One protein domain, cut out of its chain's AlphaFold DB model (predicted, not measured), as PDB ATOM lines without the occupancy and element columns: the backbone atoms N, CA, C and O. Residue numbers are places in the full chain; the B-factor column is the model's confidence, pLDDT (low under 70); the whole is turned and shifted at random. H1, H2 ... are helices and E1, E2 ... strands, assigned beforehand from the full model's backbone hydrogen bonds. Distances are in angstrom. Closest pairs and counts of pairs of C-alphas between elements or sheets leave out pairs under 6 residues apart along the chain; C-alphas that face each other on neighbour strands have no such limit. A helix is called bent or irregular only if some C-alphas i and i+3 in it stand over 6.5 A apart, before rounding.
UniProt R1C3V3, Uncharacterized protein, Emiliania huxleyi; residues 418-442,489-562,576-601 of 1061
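AT A GLANCE: This is residues 418 to 442, 489 to 562 and 576 to 601 of the 1061 residues of an uncharacterized protein of Emiliania huxleyi (UniProt R1C3V3). A small four-stranded sheet has helix H1 running across one face, two layers; H2, H3 and H4 gather off the sheet, next to H1, and cross where they meet. The loop of residues 514 to 528 reaches away from the body. The 125 printed residues hold E1 E2 E3 E4 H1 H2 H3 H4 in chain order; the sheet, E1 E4 E2 E3, is mixed, as is the class, helices and strands. The whole is compact, radius of gyration of the C-alphas 14.3 A, spanning 46 by 35 by 27 A.

IN THESE COORDINATES: E1, residues 430 to 433, begins at C-alpha (-27.129, 30.326, 36.784). E2 is 493 to 496, E3 499 to 502 and E4 509 to 513, 12.8 A long. H1, 529 to 543, measures 21.0 A; H2, 547 to 561, 20.1 A; H3, 580 to 589, 13.9 A. H4, 591 to 597, ends at C-alpha (-39.911, 28.009, 25.369). H2 is irregular: C-alphas 556 and 559 are 7.2 A apart.

HOW THE PARTS SIT: E1 and E4 are antiparallel, N 430 to O 512 at 2.9 A; E4 and E2 are parallel, N 495 to O 511 at 2.7 A; the hairpin E2 and E3 is antiparallel, N 496 to O 499 at 2.8 A. H1 is on the sheet, height over the sheet 8.8 A, across the strands at 87 degrees to E4 on the local plane. H1, with 540 to 543 alone, touches H2, closest C-alphas Ala 543 and Gly 549, 4.6 A, at a steep tilt of 56 degrees, opposite ways. H1, with 533 to 537 alone, only just touches H3, 3 pairs of C-alphas within 8 A, closest Ala 533 and Leu 586, 6.9 A. H2, with 550 to 554 alone, only just touches H4, 3 pairs, closest C-alphas Arg 554 and Ala 597, 6.1 A. Every O i to N i+4 pair is within hydrogen-bond range in H1, H3 and H4, and 8 of 11 in H2.

THE WHOLE: The farthest C-alphas, Arg 522 and Pro 601, are 46.9 A apart. Cuts leave gaps of 9.9 A between C-alphas 442 and 489 and 16.1 A between 562 and 576. The link E4 to H1 is long. Mean pLDDT of the printed part is 81.6; residues 418 to 419, 424 to 427, 439 to 442, 489 and 519 to 525 are under 70.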
ATOM      1  N   ASP A 418     -26.266  19.841  39.447       69.38
ATOM      2  CA  ASP A 418     -26.562  20.396  38.115       69.38
ATOM      3  C   ASP A 418     -28.051  20.315  37.746       69.38
ATOM      4  O   ASP A 418     -28.566  21.191  37.057       69.38
ATOM      5  N   ALA A 419     -28.766  19.310  38.262       65.50
ATOM      6  CA  ALA A 419     -30.200  19.120  38.038       65.50
ATOM      7  C   ALA A 419     -31.084  20.250  38.603       65.50
ATOM      8  O   ALA A 419     -32.237  20.396  38.192       65.50
ATOM      9  N   VAL A 420     -30.565  21.038  39.548       70.38
ATOM     10  CA  VAL A 420     -31.296  22.116  40.237       70.38
ATOM     11  C   VAL A 420     -30.995  23.487  39.610       70.38
ATOM     12  O   VAL A 420     -31.614  24.490  39.964       70.38
ATOM     13  N   LEU A 421     -30.063  23.542  38.652       79.38
ATOM     14  CA  LEU A 421     -29.531  24.776  38.081       79.38
ATOM     15  C   LEU A 421     -30.114  25.036  36.686       79.38
ATOM     16  O   LEU A 421     -30.096  24.175  35.808       79.38
ATOM     17  N   LEU A 422     -30.590  26.258  36.456       84.62
ATOM     18  CA  LEU A 422     -30.907  26.777  35.125       84.62
ATOM     19  C   LEU A 422     -29.729  27.602  34.609       84.62
ATOM     20  O   LEU A 422     -29.338  28.571  35.254       84.62
ATOM     21  N   GLY A 423     -29.213  27.257  33.429       75.62
ATOM     22  CA  GLY A 423     -28.093  27.949  32.780       75.62
ATOM     23  C   GLY A 423     -26.938  27.006  32.453       75.62
ATOM     24  O   GLY A 423     -26.816  25.925  33.032       75.62
ATOM     25  N   ASN A 424     -26.084  27.379  31.500       61.38
ATOM     26  CA  ASN A 424     -24.935  26.561  31.128       61.38
ATOM     27  C   ASN A 424     -23.784  26.844  32.103       61.38
ATOM     28  O   ASN A 424     -23.191  27.924  32.101       61.38
ATOM     29  N   GLY A 425     -23.400  25.843  32.899       54.84
ATOM     30  CA  GLY A 425     -22.287  25.926  33.858       54.84
ATOM     31  C   GLY A 425     -20.912  26.279  33.255       54.84
ATOM     32  O   GLY A 425     -19.927  26.343  33.983       54.84
ATOM     33  N   ARG A 426     -20.817  26.529  31.939       56.62
ATOM     34  CA  ARG A 426     -19.599  26.980  31.246       56.62
ATOM     35  C   ARG A 426     -19.201  28.424  31.568       56.62
ATOM     36  O   ARG A 426     -18.003  28.685  31.601       56.62
ATOM     37  N   GLN A 427     -20.156  29.335  31.782       64.44
ATOM     38  CA  GLN A 427     -19.872  30.755  32.068       64.44
ATOM     39  C   GLN A 427     -20.081  31.141  33.537       64.44
ATOM     40  O   GLN A 427     -19.728  32.250  33.920       64.44
ATOM     41  N   GLY A 428     -20.596  30.229  34.366       75.00
ATOM     42  CA  GLY A 428     -20.831  30.476  35.790       75.00
ATOM     43  C   GLY A 428     -22.126  31.200  36.124       75.00
ATOM     44  O   GLY A 428     -22.446  31.320  37.303       75.00
ATOM     45  N   ASP A 429     -22.873  31.640  35.112       87.00
ATOM     46  CA  ASP A 429     -24.176  32.269  35.295       87.00
ATOM     47  C   ASP A 429     -25.258  31.196  35.466       87.00
ATOM     48  O   ASP A 429     -25.373  30.285  34.639       87.00
ATOM     49  N   PHE A 430     -26.050  31.279  36.534       87.56
ATOM     50  CA  PHE A 430     -27.129  30.326  36.784       87.56
ATOM     51  C   PHE A 430     -28.245  30.896  37.664       87.56
ATOM     52  O   PHE A 430     -28.041  31.838  38.430       87.56
ATOM     53  N   LEU A 431     -29.419  30.269  37.592       89.69
ATOM     54  CA  LEU A 431     -30.537  30.489  38.508       89.69
ATOM     55  C   LEU A 431     -30.914  29.173  39.205       89.69
ATOM     56  O   LEU A 431     -30.858  28.115  38.578       89.69
ATOM     57  N   ALA A 432     -31.323  29.225  40.474       86.56
ATOM     58  CA  ALA A 432     -31.756  28.045  41.232       86.56
ATOM     59  C   ALA A 432     -32.751  28.396  42.351       86.56
ATOM     60  O   ALA A 432     -32.791  29.541  42.802       86.56
ATOM     61  N   ASP A 433     -33.507  27.410  42.845       85.25
ATOM     62  CA  ASP A 433     -34.297  27.561  44.078       85.25
ATOM     63  C   ASP A 433     -33.390  27.372  45.298       85.25
ATOM     64  O   ASP A 433     -32.759  26.322  45.447       85.25
ATOM     65  N   ALA A 434     -33.341  28.355  46.199       82.00
ATOM     66  CA  ALA A 434     -32.560  28.249  47.429       82.00
ATOM     67  C   ALA A 434     -33.071  27.124  48.340       82.00
ATOM     68  O   ALA A 434     -32.287  26.536  49.079       82.00
ATOM     69  N   ALA A 435     -34.365  26.783  48.261       79.62
ATOM     70  CA  ALA A 435     -34.943  25.682  49.031       79.62
ATOM     71  C   ALA A 435     -34.462  24.296  48.569       79.62
ATOM     72  O   ALA A 435     -34.515  23.343  49.342       79.62
ATOM     73  N   ALA A 436     -33.998  24.182  47.322       76.50
ATOM     74  CA  ALA A 436     -33.486  22.937  46.754       76.50
ATOM     75  C   ALA A 436     -31.961  22.788  46.921       76.50
ATOM     76  O   ALA A 436     -31.395  21.762  46.543       76.50
ATOM     77  N   ALA A 437     -31.289  23.801  47.476       73.88
ATOM     78  CA  ALA A 437     -29.880  23.727  47.822       73.88
ATOM     79  C   ALA A 437     -29.692  22.997  49.170       73.88
ATOM     80  O   ALA A 437     -30.467  23.225  50.105       73.88
ATOM     81  N   PRO A 438     -28.674  22.124  49.295       70.56
ATOM     82  CA  PRO A 438     -28.395  21.436  50.552       70.56
ATOM     83  C   PRO A 438     -28.016  22.437  51.661       70.56
ATOM     84  O   PRO A 438     -27.475  23.510  51.364       70.56
ATOM     85  N   PRO A 439     -28.291  22.122  52.942       69.62
ATOM     86  CA  PRO A 439     -27.828  22.941  54.057       69.62
ATOM     87  C   PRO A 439     -26.295  23.002  54.078       69.62
ATOM     88  O   PRO A 439     -25.605  22.063  53.694       69.62
ATOM     89  N   ILE A 440     -25.753  24.134  54.524       65.69
ATOM     90  CA  ILE A 440     -24.303  24.389  54.485       65.69
ATOM     91  C   ILE A 440     -23.557  23.609  55.573       65.69
ATOM     92  O   ILE A 440     -22.419  23.184  55.371       65.69
ATOM     93  N   PHE A 441     -24.216  23.414  56.715       64.50
ATOM     94  CA  PHE A 441     -23.747  22.578  57.810       64.50
ATOM     95  C   PHE A 441     -24.721  21.416  57.963       64.50
ATOM     96  O   PHE A 441     -25.802  21.587  58.533       64.50
ATOM     97  N   ASP A 442     -24.346  20.243  57.462       52.00
ATOM     98  CA  ASP A 442     -25.058  19.016  57.793       52.00
ATOM     99  C   ASP A 442     -24.863  18.752  59.287       52.00
ATOM    100  O   ASP A 442     -23.767  18.463  59.765       52.00
ATOM    101  N   ARG A 489     -29.199  27.515  56.566       66.38
ATOM    102  CA  ARG A 489     -29.772  27.366  55.230       66.38
ATOM    103  C   ARG A 489     -29.177  28.400  54.272       66.38
ATOM    104  O   ARG A 489     -28.867  29.512  54.707       66.38
ATOM    105  N   PRO A 490     -29.040  28.060  52.983       71.81
ATOM    106  CA  PRO A 490     -28.543  28.987  51.974       71.81
ATOM    107  C   PRO A 490     -29.395  30.261  51.899       71.81
ATOM    108  O   PRO A 490     -30.626  30.217  51.992       71.81
ATOM    109  N   VAL A 491     -28.740  31.412  51.732       83.38
ATOM    110  CA  VAL A 491     -29.425  32.705  51.599       83.38
ATOM    111  C   VAL A 491     -29.716  32.984  50.127       83.38
ATOM    112  O   VAL A 491     -28.808  33.182  49.314       83.38
ATOM    113  N   ALA A 492     -31.005  33.063  49.792       87.94
ATOM    114  CA  ALA A 492     -31.466  33.545  48.496       87.94
ATOM    115  C   ALA A 492     -30.923  34.965  48.226       87.94
ATOM    116  O   ALA A 492     -30.821  35.800  49.134       87.94
ATOM    117  N   GLY A 493     -30.531  35.254  46.987       89.69
ATOM    118  CA  GLY A 493     -29.781  36.473  46.686       89.69
ATOM    119  C   GLY A 493     -29.288  36.578  45.256       89.69
ATOM    120  O   GLY A 493     -29.296  35.601  44.507       89.69
ATOM    121  N   VAL A 494     -28.822  37.779  44.915       89.38
ATOM    122  CA  VAL A 494     -28.068  38.056  43.693       89.38
ATOM    123  C   VAL A 494     -26.582  37.971  44.005       89.38
ATOM    124  O   VAL A 494     -26.067  38.701  44.856       89.38
ATOM    125  N   TYR A 495     -25.909  37.073  43.298       86.56
ATOM    126  CA  TYR A 495     -24.497  36.790  43.415       86.56
ATOM    127  C   TYR A 495     -23.783  37.304  42.180       86.56
ATOM    128  O   TYR A 495     -24.041  36.820  41.086       86.56
ATOM    129  N   VAL A 496     -22.866  38.249  42.339       83.31
ATOM    130  CA  VAL A 496     -22.062  38.763  41.230       83.31
ATOM    131  C   VAL A 496     -20.625  38.372  41.472       83.31
ATOM    132  O   VAL A 496     -20.071  38.694  42.514       83.31
ATOM    133  N   ARG A 497     -20.017  37.636  40.547       78.81
ATOM    134  CA  ARG A 497     -18.632  37.163  40.699       78.81
ATOM    135  C   ARG A 497     -18.342  36.454  42.037       78.81
ATOM    136  O   ARG A 497     -17.283  36.612  42.630       78.81
ATOM    137  N   GLY A 498     -19.301  35.646  42.498       73.56
ATOM    138  CA  GLY A 498     -19.181  34.856  43.729       73.56
ATOM    139  C   GLY A 498     -19.516  35.622  45.010       73.56
ATOM    140  O   GLY A 498     -19.410  35.072  46.103       73.56
ATOM    141  N   ILE A 499     -19.977  36.863  44.869       75.69
ATOM    142  CA  ILE A 499     -20.286  37.771  45.965       75.69
ATOM    143  C   ILE A 499     -21.793  37.958  46.101       75.69
ATOM    144  O   ILE A 499     -22.421  38.385  45.141       75.69
ATOM    145  N   TRP A 500     -22.365  37.771  47.295       84.50
ATOM    146  CA  TRP A 500     -23.721  38.261  47.579       84.50
ATOM    147  C   TRP A 500     -23.737  39.793  47.561       84.50
ATOM    148  O   TRP A 500     -23.113  40.439  48.414       84.50
ATOM    149  N   VAL A 501     -24.451  40.362  46.592       81.12
ATOM    150  CA  VAL A 501     -24.581  41.814  46.423       81.12
ATOM    151  C   VAL A 501     -25.867  42.311  47.072       81.12
ATOM    152  O   VAL A 501     -25.822  43.244  47.866       81.12
ATOM    153  N   ARG A 502     -27.002  41.654  46.799       84.62
ATOM    154  CA  ARG A 502     -28.312  42.047  47.339       84.62
ATOM    155  C   ARG A 502     -29.313  40.893  47.414       84.62
ATOM    156  O   ARG A 502     -29.065  39.787  46.934       84.62
ATOM    157  N   LYS A 503     -30.485  41.185  47.989       87.19
ATOM    158  CA  LYS A 503     -31.666  40.302  47.987       87.19
ATOM    159  C   LYS A 503     -32.093  39.949  46.553       87.19
ATOM    160  O   LYS A 503     -31.933  40.789  45.665       87.19
ATOM    161  N   PRO A 504     -32.647  38.747  46.323       88.12
ATOM    162  CA  PRO A 504     -33.012  38.311  44.985       88.12
ATOM    163  C   PRO A 504     -34.229  39.091  44.476       88.12
ATOM    164  O   PRO A 504     -35.080  39.511  45.263       88.12
ATOM    165  N   LEU A 505     -34.315  39.271  43.156       89.75
ATOM    166  CA  LEU A 505     -35.507  39.844  42.513       89.75
ATOM    167  C   LEU A 505     -36.640  38.819  42.378       89.75
ATOM    168  O   LEU A 505     -37.795  39.202  42.225       89.75
ATOM    169  N   ILE A 506     -36.303  37.530  42.461       89.88
ATOM    170  CA  ILE A 506     -37.244  36.414  42.515       89.88
ATOM    171  C   ILE A 506     -37.182  35.804  43.914       89.88
ATOM    172  O   ILE A 506     -36.116  35.416  44.393       89.88
ATOM    173  N   GLU A 507     -38.320  35.723  44.588       89.06
ATOM    174  CA  GLU A 507     -38.390  35.249  45.966       89.06
ATOM    175  C   GLU A 507     -37.859  33.814  46.118       89.06
ATOM    176  O   GLU A 507     -38.251  32.887  45.406       89.06
ATOM    177  N   GLY A 508     -36.945  33.629  47.072       86.62
ATOM    178  CA  GLY A 508     -36.297  32.342  47.319       86.62
ATOM    179  C   GLY A 508     -35.302  31.913  46.236       86.62
ATOM    180  O   GLY A 508     -34.766  30.816  46.335       86.62
ATOM    181  N   ALA A 509     -35.015  32.743  45.227       89.38
ATOM    182  CA  ALA A 509     -34.081  32.385  44.168       89.38
ATOM    183  C   ALA A 509     -32.617  32.688  44.520       89.38
ATOM    184  O   ALA A 509     -32.274  33.686  45.162       89.38
ATOM    185  N   ILE A 510     -31.738  31.837  44.009       88.31
ATOM    186  CA  ILE A 510     -30.308  32.078  43.866       88.31
ATOM    187  C   ILE A 510     -30.084  32.566  42.439       88.31
ATOM    188  O   ILE A 510     -30.384  31.839  41.496       88.31
ATOM    189  N   MET A 511     -29.561  33.780  42.278       89.94
ATOM    190  CA  MET A 511     -29.295  34.382  40.971       89.94
ATOM    191  C   MET A 511     -27.804  34.689  40.863       89.94
ATOM    192  O   MET A 511     -27.348  35.655  41.462       89.94
ATOM    193  N   ALA A 512     -27.032  33.862  40.164       88.12
ATOM    194  CA  ALA A 512     -25.585  34.017  40.049       88.12
ATOM    195  C   ALA A 512     -25.182  34.532  38.663       88.12
ATOM    196  O   ALA A 512     -25.565  33.953  37.649       88.12
ATOM    197  N   PHE A 513     -24.381  35.597  38.640       87.62
ATOM    198  CA  PHE A 513     -23.899  36.286  37.448       87.62
ATOM    199  C   PHE A 513     -22.387  36.536  37.554       87.62
ATOM    200  O   PHE A 513     -21.899  37.359  38.324       87.62
ATOM    201  N   TRP A 514     -21.612  35.797  36.781       80.44
ATOM    202  CA  TRP A 514     -20.171  35.919  36.632       80.44
ATOM    203  C   TRP A 514     -19.776  36.700  35.374       80.44
ATOM    204  O   TRP A 514     -18.841  37.506  35.415       80.44
ATOM    205  N   SER A 515     -20.483  36.468  34.261       80.38
ATOM    206  CA  SER A 515     -20.137  37.031  32.948       80.38
ATOM    207  C   SER A 515     -21.057  38.169  32.509       80.38
ATOM    208  O   SER A 515     -20.615  39.084  31.816       80.38
ATOM    209  N   LYS A 516     -22.331  38.122  32.918       80.31
ATOM    210  CA  LYS A 516     -23.369  39.059  32.461       80.31
ATOM    211  C   LYS A 516     -23.492  40.319  33.287       80.31
ATOM    212  O   LYS A 516     -24.087  41.278  32.815       80.31
ATOM    213  N   LEU A 517     -22.944  40.305  34.495       82.25
ATOM    214  CA  LEU A 517     -23.060  41.420  35.410       82.25
ATOM    215  C   LEU A 517     -21.728  41.659  36.106       82.25
ATOM    216  O   LEU A 517     -21.006  40.715  36.441       82.25
ATOM    217  N   ASN A 518     -21.385  42.929  36.287       74.69
ATOM    218  CA  ASN A 518     -20.155  43.327  36.944       74.69
ATOM    219  C   ASN A 518     -20.450  44.425  37.960       74.69
ATOM    220  O   ASN A 518     -21.181  45.362  37.675       74.69
ATOM    221  N   VAL A 519     -19.834  44.326  39.131       69.12
ATOM    222  CA  VAL A 519     -19.869  45.371  40.156       69.12
ATOM    223  C   VAL A 519     -18.564  46.163  40.082       69.12
ATOM    224  O   VAL A 519     -17.599  45.886  40.797       69.12
ATOM    225  N   SER A 520     -18.502  47.131  39.164       51.25
ATOM    226  CA  SER A 520     -17.356  48.037  39.016       51.25
ATOM    227  C   SER A 520     -17.626  49.383  39.689       51.25
ATOM    228  O   SER A 520     -17.912  50.376  39.028       51.25
ATOM    229  N   SER A 521     -17.534  49.425  41.017       47.69
ATOM    230  CA  SER A 521     -17.468  50.674  41.782       47.69
ATOM    231  C   SER A 521     -16.926  50.412  43.193       47.69
ATOM    232  O   SER A 521     -16.735  49.267  43.609       47.69
ATOM    233  N   ARG A 522     -16.637  51.496  43.923       45.25
ATOM    234  CA  ARG A 522     -16.119  51.483  45.302       45.25
ATOM    235  C   ARG A 522     -17.131  50.920  46.318       45.25
ATOM    236  O   ARG A 522     -16.711  50.486  47.386       45.25
ATOM    237  N   ASP A 523     -18.413  50.859  45.944       52.19
ATOM    238  CA  ASP A 523     -19.531  50.358  46.747       52.19
ATOM    239  C   ASP A 523     -20.236  49.196  46.017       52.19
ATOM    240  O   ASP A 523     -21.253  49.361  45.347       52.19
ATOM    241  N   ARG A 524     -19.679  47.987  46.151       63.44
ATOM    242  CA  ARG A 524     -20.156  46.723  45.547       63.44
ATOM    243  C   ARG A 524     -21.434  46.172  46.211       63.44
ATOM    244  O   ARG A 524     -21.496  44.992  46.551       63.44
ATOM    245  N   ASN A 525     -22.419  47.025  46.479       64.06
ATOM    246  CA  ASN A 525     -23.574  46.696  47.328       64.06
ATOM    247  C   ASN A 525     -24.917  46.670  46.598       64.06
ATOM    248  O   ASN A 525     -25.904  46.241  47.189       64.06
ATOM    249  N   ASP A 526     -24.972  47.120  45.347       70.62
ATOM    250  CA  ASP A 526     -26.221  47.137  44.596       70.62
ATOM    251  C   ASP A 526     -25.999  46.848  43.107       70.62
ATOM    252  O   ASP A 526     -24.884  46.959  42.595       70.62
ATOM    253  N   VAL A 527     -27.072  46.429  42.447       77.19
ATOM    254  CA  VAL A 527     -27.165  46.130  41.019       77.19
ATOM    255  C   VAL A 527     -28.483  46.704  40.526       77.19
ATOM    256  O   VAL A 527     -29.512  46.526  41.188       77.19
ATOM    257  N   ASP A 528     -28.457  47.354  39.366       83.56
ATOM    258  CA  ASP A 528     -29.666  47.879  38.748       83.56
ATOM    259  C   ASP A 528     -30.661  46.752  38.396       83.56
ATOM    260  O   ASP A 528     -30.294  45.636  38.012       83.56
ATOM    261  N   ALA A 529     -31.956  47.023  38.571       83.88
ATOM    262  CA  ALA A 529     -32.988  46.012  38.369       83.88
ATOM    263  C   ALA A 529     -33.148  45.612  36.892       83.88
ATOM    264  O   ALA A 529     -33.530  44.470  36.623       83.88
ATOM    265  N   GLU A 530     -32.867  46.521  35.955       85.62
ATOM    266  CA  GLU A 530     -32.915  46.275  34.511       85.62
ATOM    267  C   GLU A 530     -31.705  45.456  34.065       85.62
ATOM    268  O   GLU A 530     -31.885  44.415  33.434       85.62
ATOM    269  N   GLU A 531     -30.496  45.818  34.510       87.06
ATOM    270  CA  GLU A 531     -29.286  45.020  34.247       87.06
ATOM    271  C   GLU A 531     -29.435  43.580  34.767       87.06
ATOM    272  O   GLU A 531     -29.070  42.605  34.100       87.06
ATOM    273  N   CYS A 532     -30.024  43.421  35.955       88.56
ATOM    274  CA  CYS A 532     -30.310  42.109  36.527       88.56
ATOM    275  C   CYS A 532     -31.374  41.341  35.719       88.56
ATOM    276  O   CYS A 532     -31.271  40.118  35.568       88.56
ATOM    277  N   ALA A 533     -32.385  42.026  35.171       89.44
ATOM    278  CA  ALA A 533     -33.389  41.422  34.293       89.44
ATOM    279  C   ALA A 533     -32.761  40.905  32.988       89.44
ATOM    280  O   ALA A 533     -32.983  39.747  32.620       89.44
ATOM    281  N   ASP A 534     -31.911  41.708  32.348       88.81
ATOM    282  CA  ASP A 534     -31.195  41.336  31.124       88.81
ATOM    283  C   ASP A 534     -30.253  40.149  31.352       88.81
ATOM    284  O   ASP A 534     -30.232  39.190  30.566       88.81
ATOM    285  N   ALA A 535     -29.519  40.159  32.468       90.00
ATOM    286  CA  ALA A 535     -28.669  39.044  32.868       90.00
ATOM    287  C   ALA A 535     -29.490  37.769  33.125       90.00
ATOM    288  O   ALA A 535     -29.134  36.692  32.640       90.00
ATOM    289  N   THR A 536     -30.629  37.887  33.816       91.75
ATOM    290  CA  THR A 536     -31.557  36.769  34.066       91.75
ATOM    291  C   THR A 536     -32.045  36.165  32.751       91.75
ATOM    292  O   THR A 536     -31.981  34.950  32.554       91.75
ATOM    293  N   LEU A 537     -32.483  36.999  31.809       91.19
ATOM    294  CA  LEU A 537     -32.946  36.552  30.501       91.19
ATOM    295  C   LEU A 537     -31.843  35.856  29.698       91.19
ATOM    296  O   LEU A 537     -32.111  34.857  29.025       91.19
ATOM    297  N   ALA A 538     -30.610  36.362  29.757       89.88
ATOM    298  CA  ALA A 538     -29.476  35.725  29.100       89.88
ATOM    299  C   ALA A 538     -29.259  34.294  29.619       89.88
ATOM    300  O   ALA A 538     -29.051  33.389  28.808       89.88
ATOM    301  N   VAL A 539     -29.395  34.073  30.932       90.69
ATOM    302  CA  VAL A 539     -29.325  32.733  31.538       90.69
ATOM    303  C   VAL A 539     -30.464  31.838  31.049       90.69
ATOM    304  O   VAL A 539     -30.222  30.695  30.658       90.69
ATOM    305  N   LEU A 540     -31.700  32.347  30.999       91.06
ATOM    306  CA  LEU A 540     -32.850  31.582  30.501       91.06
ATOM    307  C   LEU A 540     -32.685  31.186  29.024       91.06
ATOM    308  O   LEU A 540     -32.975  30.049  28.648       91.06
ATOM    309  N   ARG A 541     -32.187  32.100  28.181       90.12
ATOM    310  CA  ARG A 541     -31.902  31.836  26.759       90.12
ATOM    311  C   ARG A 541     -30.817  30.789  26.577       90.12
ATOM    312  O   ARG A 541     -30.922  29.945  25.692       90.12
ATOM    313  N   ASP A 542     -29.782  30.848  27.400       87.44
ATOM    314  CA  ASP A 542     -28.687  29.891  27.351       87.44
ATOM    315  C   ASP A 542     -29.129  28.500  27.836       87.44
ATOM    316  O   ASP A 542     -28.826  27.501  27.184       87.44
ATOM    317  N   ALA A 543     -29.964  28.428  28.880       86.25
ATOM    318  CA  ALA A 543     -30.622  27.186  29.293       86.25
ATOM    319  C   ALA A 543     -31.453  26.578  28.146       86.25
ATOM    320  O   ALA A 543     -31.369  25.376  27.879       86.25
ATOM    321  N   ALA A 544     -32.178  27.418  27.401       88.12
ATOM    322  CA  ALA A 544     -32.982  27.005  26.254       88.12
ATOM    323  C   ALA A 544     -32.167  26.502  25.040       88.12
ATOM    324  O   ALA A 544     -32.765  26.049  24.066       88.12
ATOM    325  N   ARG A 545     -30.824  26.534  25.061       86.38
ATOM    326  CA  ARG A 545     -29.986  25.944  23.993       86.38
ATOM    327  C   ARG A 545     -29.848  24.426  24.094       86.38
ATOM    328  O   ARG A 545     -29.523  23.787  23.099       86.38
ATOM    329  N   SER A 546     -30.084  23.851  25.273       84.81
ATOM    330  CA  SER A 546     -30.015  22.404  25.510       84.81
ATOM    331  C   SER A 546     -31.413  21.808  25.665       84.81
ATOM    332  O   SER A 546     -32.297  22.461  26.212       84.81
ATOM    333  N   GLU A 547     -31.628  20.561  25.237       84.25
ATOM    334  CA  GLU A 547     -32.937  19.904  25.403       84.25
ATOM    335  C   GLU A 547     -33.321  19.733  26.879       84.25
ATOM    336  O   GLU A 547     -34.459  20.010  27.259       84.25
ATOM    337  N   ALA A 548     -32.357  19.389  27.738       82.25
ATOM    338  CA  ALA A 548     -32.571  19.310  29.183       82.25
ATOM    339  C   ALA A 548     -32.987  20.667  29.781       82.25
ATOM    340  O   ALA A 548     -33.947  20.745  30.549       82.25
ATOM    341  N   GLY A 549     -32.317  21.755  29.388       82.00
ATOM    342  CA  GLY A 549     -32.646  23.100  29.857       82.00
ATOM    343  C   GLY A 549     -33.975  23.624  29.304       82.00
ATOM    344  O   GLY A 549     -34.734  24.239  30.053       82.00
ATOM    345  N   LYS A 550     -34.327  23.310  28.047       84.75
ATOM    346  CA  LYS A 550     -35.668  23.582  27.497       84.75
ATOM    347  C   LYS A 550     -36.753  22.867  28.298       84.75
ATOM    348  O   LYS A 550     -37.756  23.489  28.630       84.75
ATOM    349  N   ALA A 551     -36.556  21.589  28.629       84.38
ATOM    350  CA  ALA A 551     -37.510  20.819  29.425       84.38
ATOM    351  C   ALA A 551     -37.673  21.400  30.841       84.38
ATOM    352  O   ALA A 551     -38.800  21.590  31.302       84.38
ATOM    353  N   ALA A 552     -36.565  21.760  31.499       83.00
ATOM    354  CA  ALA A 552     -36.587  22.404  32.810       83.00
ATOM    355  C   ALA A 552     -37.308  23.762  32.776       83.00
ATOM    356  O   ALA A 552     -38.168  24.027  33.618       83.00
ATOM    357  N   LEU A 553     -37.015  24.595  31.771       87.56
ATOM    358  CA  LEU A 553     -37.672  25.885  31.579       87.56
ATOM    359  C   LEU A 553     -39.172  25.713  31.316       87.56
ATOM    360  O   LEU A 553     -39.986  26.403  31.923       87.56
ATOM    361  N   ARG A 554     -39.554  24.751  30.470       86.88
ATOM    362  CA  ARG A 554     -40.960  24.459  30.169       86.88
ATOM    363  C   ARG A 554     -41.717  24.005  31.419       86.88
ATOM    364  O   ARG A 554     -42.818  24.491  31.646       86.88
ATOM    365  N   ARG A 555     -41.109  23.175  32.279       84.81
ATOM    366  CA  ARG A 555     -41.681  22.785  33.585       84.81
ATOM    367  C   ARG A 555     -41.913  23.991  34.500       84.81
ATOM    368  O   ARG A 555     -42.943  24.067  35.158       84.81
ATOM    369  N   LEU A 556     -40.974  24.936  34.533       86.25
ATOM    370  CA  LEU A 556     -41.088  26.138  35.365       86.25
ATOM    371  C   LEU A 556     -42.105  27.148  34.828       86.25
ATOM    372  O   LEU A 556     -42.712  27.872  35.612       86.25
ATOM    373  N   LEU A 557     -42.297  27.212  33.513       88.31
ATOM    374  CA  LEU A 557     -43.248  28.128  32.884       88.31
ATOM    375  C   LEU A 557     -44.642  27.513  32.702       88.31
ATOM    376  O   LEU A 557     -45.591  28.259  32.479       88.31
ATOM    377  N   ALA A 558     -44.788  26.190  32.825       85.88
ATOM    378  CA  ALA A 558     -46.057  25.477  32.663       85.88
ATOM    379  C   ALA A 558     -47.234  26.088  33.450       85.88
ATOM    380  O   ALA A 558     -48.318  26.186  32.874       85.88
ATOM    381  N   PRO A 559     -47.067  26.591  34.697       86.50
ATOM    382  CA  PRO A 559     -48.173  27.226  35.418       86.50
ATOM    383  C   PRO A 559     -48.763  28.459  34.714       86.50
ATOM    384  O   PRO A 559     -49.919  28.795  34.951       86.50
ATOM    385  N   LEU A 560     -48.014  29.120  33.822       87.88
ATOM    386  CA  LEU A 560     -48.510  30.265  33.052       87.88
ATOM    387  C   LEU A 560     -49.544  29.870  31.987       87.88
ATOM    388  O   LEU A 560     -50.222  30.757  31.472       87.88
ATOM    389  N   GLN A 561     -49.659  28.581  31.640       84.69
ATOM    390  CA  GLN A 561     -50.556  28.075  30.593       84.69
ATOM    391  C   GLN A 561     -51.997  27.815  31.066       84.69
ATOM    392  O   GLN A 561     -52.823  27.473  30.234       84.69
ATOM    393  N   GLY A 562     -52.337  27.955  32.353       79.25
ATOM    394  CA  GLY A 562     -53.706  27.721  32.849       79.25
ATOM    395  C   GLY A 562     -54.016  26.259  33.221       79.25
ATOM    396  O   GLY A 562     -53.110  25.488  33.534       79.25
ATOM    397  N   LEU A 576     -39.565  30.221  39.974       84.44
ATOM    398  CA  LEU A 576     -39.313  31.288  39.004       84.44
ATOM    399  C   LEU A 576     -40.481  32.285  38.921       84.44
ATOM    400  O   LEU A 576     -40.279  33.437  38.559       84.44
ATOM    401  N   LEU A 577     -41.693  31.848  39.274       86.56
ATOM    402  CA  LEU A 577     -42.924  32.633  39.189       86.56
ATOM    403  C   LEU A 577     -43.358  33.233  40.538       86.56
ATOM    404  O   LEU A 577     -44.387  33.905  40.591       86.56
ATOM    405  N   ARG A 578     -42.595  33.027  41.628       87.50
ATOM    406  CA  ARG A 578     -42.947  33.536  42.974       87.50
ATOM    407  C   ARG A 578     -43.025  35.064  43.044       87.50
ATOM    408  O   ARG A 578     -43.697  35.595  43.918       87.50
ATOM    409  N   THR A 579     -42.386  35.783  42.116       87.94
ATOM    410  CA  THR A 579     -42.434  37.254  42.056       87.94
ATOM    411  C   THR A 579     -43.064  37.738  40.745       87.94
ATOM    412  O   THR A 579     -42.351  37.971  39.761       87.94
ATOM    413  N   PRO A 580     -44.398  37.943  40.705       85.00
ATOM    414  CA  PRO A 580     -45.114  38.284  39.476       85.00
ATOM    415  C   PRO A 580     -44.670  39.598  38.835       85.00
ATOM    416  O   PRO A 580     -44.595  39.671  37.620       85.00
ATOM    417  N   ARG A 581     -44.324  40.631  39.619       86.62
ATOM    418  CA  ARG A 581     -43.923  41.942  39.064       86.62
ATOM    419  C   ARG A 581     -42.677  41.849  38.181       86.62
ATOM    420  O   ARG A 581     -42.686  42.324  37.053       86.62
ATOM    421  N   PHE A 582     -41.622  41.215  38.689       88.50
ATOM    422  CA  PHE A 582     -40.382  41.015  37.937       88.50
ATOM    423  C   PHE A 582     -40.591  40.050  36.765       88.50
ATOM    424  O   PHE A 582     -40.144  40.310  35.650       88.50
ATOM    425  N   THR A 583     -41.341  38.969  37.000       86.50
ATOM    426  CA  THR A 583     -41.628  37.961  35.974       86.50
ATOM    427  C   THR A 583     -42.444  38.541  34.822       86.50
ATOM    428  O   THR A 583     -42.062  38.366  33.673       86.50
ATOM    429  N   ASN A 584     -43.521  39.281  35.093       88.19
ATOM    430  CA  ASN A 584     -44.356  39.897  34.059       88.19
ATOM    431  C   ASN A 584     -43.552  40.883  33.209       88.19
ATOM    432  O   ASN A 584     -43.658  40.837  31.989       88.19
ATOM    433  N   ARG A 585     -42.670  41.677  33.831       86.88
ATOM    434  CA  ARG A 585     -41.765  42.575  33.102       86.88
ATOM    435  C   ARG A 585     -40.874  41.815  32.113       86.88
ATOM    436  O   ARG A 585     -40.739  42.233  30.967       86.88
ATOM    437  N   LEU A 586     -40.304  40.680  32.529       88.88
ATOM    438  CA  LEU A 586     -39.532  39.807  31.637       88.88
ATOM    439  C   LEU A 586     -40.404  39.219  30.516       88.88
ATOM    440  O   LEU A 586     -39.994  39.231  29.352       88.88
ATOM    441  N   LEU A 587     -41.591  38.708  30.863       89.38
ATOM    442  CA  LEU A 587     -42.523  38.078  29.921       89.38
ATOM    443  C   LEU A 587     -42.979  39.055  28.833       89.38
ATOM    444  O   LEU A 587     -42.996  38.679  27.664       89.38
ATOM    445  N   GLU A 588     -43.302  40.292  29.201       85.94
ATOM    446  CA  GLU A 588     -43.750  41.337  28.277       85.94
ATOM    447  C   GLU A 588     -42.615  41.780  27.346       85.94
ATOM    448  O   GLU A 588     -42.783  41.775  26.125       85.94
ATOM    449  N   ALA A 589     -41.431  42.069  27.900       87.50
ATOM    450  CA  ALA A 589     -40.280  42.536  27.125       87.50
ATOM    451  C   ALA A 589     -39.770  41.496  26.109       87.50
ATOM    452  O   ALA A 589     -39.244  41.846  25.050       87.50
ATOM    453  N   HIS A 590     -39.925  40.199  26.407       89.75
ATOM    454  CA  HIS A 590     -39.382  39.116  25.579       89.75
ATOM    455  C   HIS A 590     -40.392  38.016  25.268       89.75
ATOM    456  O   HIS A 590     -40.042  36.836  25.157       89.75
ATOM    457  N   ARG A 591     -41.642  38.415  25.047       89.62
ATOM    458  CA  ARG A 591     -42.775  37.527  24.780       89.62
ATOM    459  C   ARG A 591     -42.503  36.406  23.759       89.62
ATOM    460  O   ARG A 591     -42.804  35.254  24.080       89.62
ATOM    461  N   PRO A 592     -41.881  36.654  22.583       89.56
ATOM    462  CA  PRO A 592     -41.632  35.594  21.600       89.56
ATOM    463  C   PRO A 592     -40.740  34.464  22.128       89.56
ATOM    464  O   PRO A 592     -40.962  33.296  21.811       89.56
ATOM    465  N   PHE A 593     -39.752  34.794  22.967       91.88
ATOM    466  CA  PHE A 593     -38.857  33.804  23.563       91.88
ATOM    467  C   PHE A 593     -39.615  32.873  24.519       91.88
ATOM    468  O   PHE A 593     -39.474  31.655  24.427       91.88
ATOM    469  N   PHE A 594     -40.448  33.430  25.401       91.50
ATOM    470  CA  PHE A 594     -41.201  32.648  26.384       91.50
ATOM    471  C   PHE A 594     -42.286  31.779  25.741       91.50
ATOM    472  O   PHE A 594     -42.451  30.622  26.130       91.50
ATOM    473  N   LEU A 595     -42.969  32.287  24.710       90.44
ATOM    474  CA  LEU A 595     -43.896  31.488  23.905       90.44
ATOM    475  C   LEU A 595     -43.173  30.314  23.227       90.44
ATOM    476  O   LEU A 595     -43.625  29.173  23.328       90.44
ATOM    477  N   GLY A 596     -42.002  30.559  22.627       89.12
ATOM    478  CA  GLY A 596     -41.171  29.505  22.041       89.12
ATOM    479  C   GLY A 596     -40.682  28.474  23.069       89.12
ATOM    480  O   GLY A 596     -40.710  27.271  22.801       89.12
ATOM    481  N   ALA A 597     -40.303  28.907  24.276       88.25
ATOM    482  CA  ALA A 597     -39.911  28.009  25.369       88.25
ATOM    483  C   ALA A 597     -41.059  27.070  25.790       88.25
ATOM    484  O   ALA A 597     -40.853  25.874  26.022       88.25
ATOM    485  N   LEU A 598     -42.291  27.584  25.791       88.44
ATOM    486  CA  LEU A 598     -43.512  26.810  26.014       88.44
ATOM    487  C   LEU A 598     -43.915  25.916  24.829       88.44
ATOM    488  O   LEU A 598     -44.870  25.152  24.944       88.44
ATOM    489  N   GLY A 599     -43.171  25.957  23.720       86.38
ATOM    490  CA  GLY A 599     -43.458  25.178  22.516       86.38
ATOM    491  C   GLY A 599     -44.604  25.745  21.679       86.38
ATOM    492  O   GLY A 599     -45.176  25.016  20.874       86.38
ATOM    493  N   MET A 600     -44.958  27.018  21.871       87.75
ATOM    494  CA  MET A 600     -45.972  27.673  21.051       87.75
ATOM    495  C   MET A 600     -45.392  28.015  19.667       87.75
ATOM    496  O   MET A 600     -44.237  28.450  19.586       87.75
ATOM    497  N   PRO A 601     -46.167  27.854  18.579       84.75
ATOM    498  CA  PRO A 601     -45.755  28.282  17.247       84.75
ATOM    499  C   PRO A 601     -45.463  29.785  17.204       84.75
ATOM    500  O   PRO A 601     -46.133  30.584  17.864       84.75
TER     501      PRO A 601